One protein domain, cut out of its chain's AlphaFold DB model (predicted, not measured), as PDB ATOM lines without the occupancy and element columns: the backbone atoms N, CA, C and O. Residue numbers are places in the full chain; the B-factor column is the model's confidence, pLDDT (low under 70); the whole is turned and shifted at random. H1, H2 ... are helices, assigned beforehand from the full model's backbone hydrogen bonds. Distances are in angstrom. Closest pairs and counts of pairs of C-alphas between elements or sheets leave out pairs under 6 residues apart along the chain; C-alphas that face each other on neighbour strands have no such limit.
ATOM      1  N   MET A  51     260.889 184.531 194.760       86.56
ATOM      2  CA  MET A  51     259.692 185.018 195.451       86.56
ATOM      3  C   MET A  51     258.526 185.179 194.476       86.56
ATOM      4  O   MET A  51     258.549 186.005 193.568       86.56
ATOM      5  N   SER A  52     257.458 184.412 194.702       91.88
ATOM      6  CA  SER A  52     256.200 184.633 193.995       91.88
ATOM      7  C   SER A  52     255.617 185.996 194.368       91.88
ATOM      8  O   SER A  52     255.670 186.413 195.528       91.88
ATOM      9  N   MET A  53     255.012 186.681 193.393       90.62
ATOM     10  CA  MET A  53     254.456 188.025 193.596       90.62
ATOM     11  C   MET A  53     253.433 188.070 194.744       90.62
ATOM     12  O   MET A  53     253.378 189.037 195.496       90.62
ATOM     13  N   ASN A  54     252.703 186.973 194.969       92.62
ATOM     14  CA  ASN A  54     251.766 186.873 196.084       92.62
ATOM     15  C   ASN A  54     252.468 186.866 197.456       92.62
ATOM     16  O   ASN A  54     252.004 187.520 198.384       92.62
ATOM     17  N   ARG A  55     253.622 186.187 197.584       93.00
ATOM     18  CA  ARG A  55     254.416 186.200 198.827       93.00
ATOM     19  C   ARG A  55     254.982 187.588 199.107       93.00
ATOM     20  O   ARG A  55     254.918 188.058 200.241       93.00
ATOM     21  N   PHE A  56     255.483 188.260 198.071       93.75
ATOM     22  CA  PHE A  56     255.938 189.644 198.184       93.75
ATOM     23  C   PHE A  56     254.812 190.561 198.678       93.75
ATOM     24  O   PHE A  56     254.997 191.278 199.662       93.75
ATOM     25  N   LEU A  57     253.626 190.467 198.067       95.94
ATOM     26  CA  LEU A  57     252.460 191.242 198.486       95.94
ATOM     27  C   LEU A  57     252.070 190.954 199.940       95.94
ATOM     28  O   LEU A  57     251.813 191.886 200.695       95.94
ATOM     29  N   THR A  58     252.068 189.682 200.362       96.31
ATOM     30  CA  THR A  58     251.746 189.340 201.754       96.31
ATOM     31  C   THR A  58     252.733 189.950 202.740       96.31
ATOM     32  O   THR A  58     252.294 190.507 203.738       96.31
ATOM     33  N   TYR A  59     254.042 189.928 202.464       95.75
ATOM     34  CA  TYR A  59     255.025 190.563 203.349       95.75
ATOM     35  C   TYR A  59     254.890 192.086 203.370       95.75
ATOM     36  O   TYR A  59     255.031 192.692 204.430       95.75
ATOM     37  N   LEU A  60     254.574 192.701 202.227       95.75
ATOM     38  CA  LEU A  60     254.324 194.137 202.137       95.75
ATOM     39  C   LEU A  60     253.119 194.545 202.995       95.75
ATOM     40  O   LEU A  60     253.230 195.457 203.808       95.75
ATOM     41  N   VAL A  61     251.991 193.843 202.862       97.69
ATOM     42  CA  VAL A  61     250.777 194.115 203.649       97.69
ATOM     43  C   VAL A  61     251.017 193.867 205.137       97.69
ATOM     44  O   VAL A  61     250.603 194.673 205.965       97.69
ATOM     45  N   LEU A  62     251.721 192.789 205.488       97.75
ATOM     46  CA  LEU A  62     252.019 192.440 206.879       97.75
ATOM     47  C   LEU A  62     252.971 193.463 207.521       97.75
ATOM     48  O   LEU A  62     252.755 193.866 208.661       97.75
ATOM     49  N   SER A  63     253.956 193.963 206.766       97.25
ATOM     50  CA  SER A  63     254.817 195.083 207.169       97.25
ATOM     51  C   SER A  63     254.020 196.375 207.372       97.25
ATOM     52  O   SER A  63     254.168 197.046 208.393       97.25
ATOM     53  N   LEU A  64     253.107 196.696 206.449       98.06
ATOM     54  CA  LEU A  64     252.255 197.880 206.555       98.06
ATOM     55  C   LEU A  64     251.328 197.806 207.778       98.06
ATOM     56  O   LEU A  64     251.174 198.788 208.500       98.06
ATOM     57  N   MET A  65     250.756 196.628 208.045       98.25
ATOM     58  CA  MET A  65     249.959 196.363 209.245       98.25
ATOM     59  C   MET A  65     250.786 196.493 210.523       98.25
ATOM     60  O   MET A  65     250.321 197.107 211.481       98.25
ATOM     61  N   ALA A  66     252.013 195.966 210.541       97.94
ATOM     62  CA  ALA A  66     252.912 196.086 211.685       97.94
ATOM     63  C   ALA A  66     253.280 197.551 211.966       97.94
ATOM     64  O   ALA A  66     253.256 197.975 213.119       97.94
ATOM     65  N   LEU A  67     253.546 198.344 210.923       97.62
ATOM     66  CA  LEU A  67     253.763 199.787 211.042       97.62
ATOM     67  C   LEU A  67     252.522 200.494 211.591       97.62
ATOM     68  O   LEU A  67     252.643 201.302 212.508       97.62
ATOM     69  N   LEU A  68     251.331 200.167 211.086       97.50
ATOM     70  CA  LEU A  68     250.080 200.737 211.589       97.50
ATOM     71  C   LEU A  68     249.884 200.430 213.076       97.50
ATOM     72  O   LEU A  68     249.628 201.335 213.863       97.50
ATOM     73  N   ALA A  69     250.045 199.165 213.465       97.50
ATOM     74  CA  ALA A  69     249.929 198.732 214.850       97.50
ATOM     75  C   ALA A  69     250.963 199.428 215.746       97.50
ATOM     76  O   ALA A  69     250.616 199.902 216.828       97.50
ATOM     77  N   PHE A  70     252.208 199.555 215.276       97.25
ATOM     78  CA  PHE A  70     253.261 200.272 215.985       97.25
ATOM     79  C   PHE A  70     252.911 201.748 216.190       97.25
ATOM     80  O   PHE A  70     253.073 202.257 217.294       97.25
ATOM     81  N   TYR A  71     252.393 202.435 215.168       96.06
ATOM     82  CA  TYR A  71     251.993 203.837 215.293       96.06
ATOM     83  C   TYR A  71     250.768 204.019 216.185       96.06
ATOM     84  O   TYR A  71     250.750 204.952 216.982       96.06
ATOM     85  N   ILE A  72     249.780 203.121 216.110       95.12
ATOM     86  CA  ILE A  72     248.631 203.123 217.024       95.12
ATOM     87  C   ILE A  72     249.122 202.968 218.463       95.12
ATOM     88  O   ILE A  72     248.767 203.779 219.312       95.12
ATOM     89  N   TRP A  73     249.983 201.984 218.731       95.19
ATOM     90  CA  TRP A  73     250.578 201.785 220.052       95.19
ATOM     91  C   TRP A  73     251.407 202.993 220.504       95.19
ATOM     92  O   TRP A  73     251.279 203.467 221.630       95.19
ATOM     93  N   ARG A  74     252.229 203.556 219.616       92.50
ATOM     94  CA  ARG A  74     253.043 204.731 219.930       92.50
ATOM     95  C   ARG A  74     252.178 205.929 220.303       92.50
ATOM     96  O   ARG A  74     252.522 206.657 221.235       92.50
ATOM     97  N   PHE A  75     251.078 206.116 219.579       88.75
ATOM     98  CA  PHE A  75     250.114 207.180 219.809       88.75
ATOM     99  C   PHE A  75     249.333 206.960 221.104       88.75
ATOM    100  O   PHE A  75     249.116 207.918 221.838       88.75
ATOM    101  N   THR A  76     248.958 205.719 221.439       87.12
ATOM    102  CA  THR A  76     248.284 205.426 222.713       87.12
ATOM    103  C   THR A  76     249.207 205.618 223.910       87.12
ATOM    104  O   THR A  76     248.748 206.168 224.905       87.12
ATOM    105  N   VAL A  77     250.494 205.262 223.814       86.75
ATOM    106  CA  VAL A  77     251.492 205.538 224.866       86.75
ATOM    107  C   VAL A  77     251.652 207.041 225.077       86.75
ATOM    108  O   VAL A  77     251.508 207.518 226.194       86.75
ATOM    109  N   TRP A  78     251.837 207.817 224.005       84.56
ATOM    110  CA  TRP A  78     251.924 209.276 224.123       84.56
ATOM    111  C   TRP A  78     250.650 209.928 224.627       84.56
ATOM    112  O   TRP A  78     250.715 210.869 225.415       84.56
ATOM    113  N   ALA A  79     249.493 209.438 224.191       78.19
ATOM    114  CA  ALA A  79     248.234 209.886 224.746       78.19
ATOM    115  C   ALA A  79     248.204 209.602 226.250       78.19
ATOM    116  O   ALA A  79     247.813 210.483 226.999       78.19
ATOM    117  N   HIS A  80     248.660 208.434 226.703       73.69
ATOM    118  CA  HIS A  80     248.729 208.106 228.125       73.69
ATOM    119  C   HIS A  80     249.672 209.030 228.910       73.69
ATOM    120  O   HIS A  80     249.284 209.515 229.973       73.69
ATOM    121  N   ASP A  81     250.853 209.325 228.365       70.50
ATOM    122  CA  ASP A  81     251.849 210.204 228.990       70.50
ATOM    123  C   ASP A  81     251.383 211.665 229.039       70.50
ATOM    124  O   ASP A  81     251.675 212.389 229.983       70.50
ATOM    125  N   ALA A  82     250.602 212.114 228.054       67.69
ATOM    126  CA  ALA A  82     250.027 213.459 228.034       67.69
ATOM    127  C   ALA A  82     248.772 213.608 228.927       67.69
ATOM    128  O   ALA A  82     248.112 214.647 228.893       67.69
ATOM    129  N   GLY A  83     248.417 212.584 229.717       65.88
ATOM    130  CA  GLY A  83     247.222 212.565 230.572       65.88
ATOM    131  C   GLY A  83     245.946 212.083 229.868       65.88
ATOM    132  O   GLY A  83     244.867 212.041 230.458       65.88
ATOM    133  N   GLY A  84     246.048 211.664 228.612       69.88
ATOM    134  CA  GLY A  84     244.944 211.192 227.789       69.88
ATOM    135  C   GLY A  84     243.985 212.313 227.403       69.88
ATOM    136  O   GLY A  84     243.907 213.364 228.039       69.88
ATOM    137  N   TYR A  85     243.165 212.070 226.378       66.75
ATOM    138  CA  TYR A  85     242.067 212.986 226.038       66.75
ATOM    139  C   TYR A  85     241.116 213.218 227.235       66.75
ATOM    140  O   TYR A  85     240.455 214.252 227.326       66.75
ATOM    141  N   TRP A  86     241.094 212.275 228.184       64.25
ATOM    142  CA  TRP A  86     240.370 212.373 229.443       64.25
ATOM    143  C   TRP A  86     240.892 213.473 230.382       64.25
ATOM    144  O   TRP A  86     240.059 214.146 230.984       64.25
ATOM    145  N   ALA A  87     242.205 213.732 230.495       67.69
ATOM    146  CA  ALA A  87     242.713 214.849 231.313       67.69
ATOM    147  C   ALA A  87     242.347 216.221 230.726       67.69
ATOM    148  O   ALA A  87     242.117 217.175 231.469       67.69
ATOM    149  N   LEU A  88     242.227 216.312 229.397       66.44
ATOM    150  CA  LEU A  88     241.723 217.508 228.716       66.44
ATOM    151  C   LEU A  88     240.223 217.720 228.964       66.44
ATOM    152  O   LEU A  88     239.812 218.840 229.246       66.44
ATOM    153  N   MET A  89     239.417 216.656 228.915       69.81
ATOM    154  CA  MET A  89     237.973 216.729 229.184       69.81
ATOM    155  C   MET A  89     237.639 216.992 230.661       69.81
ATOM    156  O   MET A  89     236.661 217.669 230.957       69.81
ATOM    157  N   THR A  90     238.432 216.465 231.596       74.19
ATOM    158  CA  THR A  90     238.163 216.576 233.045       74.19
ATOM    159  C   THR A  90     238.839 217.777 233.704       74.19
ATOM    160  O   THR A  90     238.664 217.995 234.900       74.19
ATOM    161  N   GLY A  91     239.616 218.565 232.948       67.88
ATOM    162  CA  GLY A  91     240.305 219.765 233.442       67.88
ATOM    163  C   GLY A  91     241.412 219.495 234.469       67.88
ATOM    164  O   GLY A  91     242.063 220.431 234.933       67.88
ATOM    165  N   TYR A  92     241.660 218.232 234.815       61.47
ATOM    166  CA  TYR A  92     242.666 217.831 235.788       61.47
ATOM    167  C   TYR A  92     244.027 217.702 235.102       61.47
ATOM    168  O   TYR A  92     244.365 216.675 234.512       61.47
ATOM    169  N   ARG A  93     244.841 218.758 235.186       60.34
ATOM    170  CA  ARG A  93     246.248 218.696 234.781       60.34
ATOM    171  C   ARG A  93     247.021 217.915 235.839       60.34
ATOM    172  O   ARG A  93     247.266 218.430 236.926       60.34
ATOM    173  N   GLN A  94     247.396 216.674 235.535       63.69
ATOM    174  CA  GLN A  94     248.347 215.958 236.381       63.69
ATOM    175  C   GLN A  94     249.698 216.682 236.312       63.69
ATOM    176  O   GLN A  94     250.205 216.914 235.212       63.69
ATOM    177  N   PRO A  95     250.277 217.086 237.458       66.69
ATOM    178  CA  PRO A  95     251.592 217.699 237.462       66.69
ATOM    179  C   PRO A  95     252.624 216.669 236.976       66.69
ATOM    180  O   PRO A  95     252.473 215.480 237.267       66.69
TER     181      PRO A  95
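What this domain is: This is residues 51 to 95 of the 212 residues of an uncharacterized protein of Cryptococcus depauperatus CBS 7841 (UniProt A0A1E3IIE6). One long helix, H1, makes most of the length of a thin rod, 41.9 A from its first to its last C-alpha where the whole spans 55 A, with a small head at the end where H1 closes. The head is the short helix H2, set off to one side of the line of H1 after a tight link, and the tail of residues 91 to 95, which turns back across that end. The printed part has 45 residues with two named helices, H1 then H2, and no named strand; its class is all helix. It is extended, with a radius of gyration of the C-alphas of 17.7 A and spans of 55 by 16 by 5 A.

Where its parts are: H1, residues 53 to 81, runs 41.9 A from C-alpha 53 at (254.456, 188.025, 193.596) to C-alpha 81 at (251.849, 210.204, 228.990). H2, residues 84 to 90, has seven residues and ends with C-alpha 90 at (238.163, 216.576, 233.045).

How they stand to each other: Residues 51 to 75, of which 53 to 75 belong to H1, stand free. H1 and H2 are close but not clearly touching, and their closest C-alphas, those of Ala 79 and Tyr 85, are 7.0 A apart. They run the same way at a steep tilt of 36 degrees, only just past shallow. In H1 every O i to N i+4 pair is within hydrogen-bond range; in H2, 2 of 3 are.

The domain as a whole: The two C-alphas farthest apart are those of Ser 52 and Gly 91, at 55.2 A. The printed part has no cut, and the link from H1 to H2, two residues, is tight. The mean pLDDT of the printed part is 84.2, and residues 82 to 89 and 91 to 95 are under 70. The mean is 92 in H1 and 68 in H2.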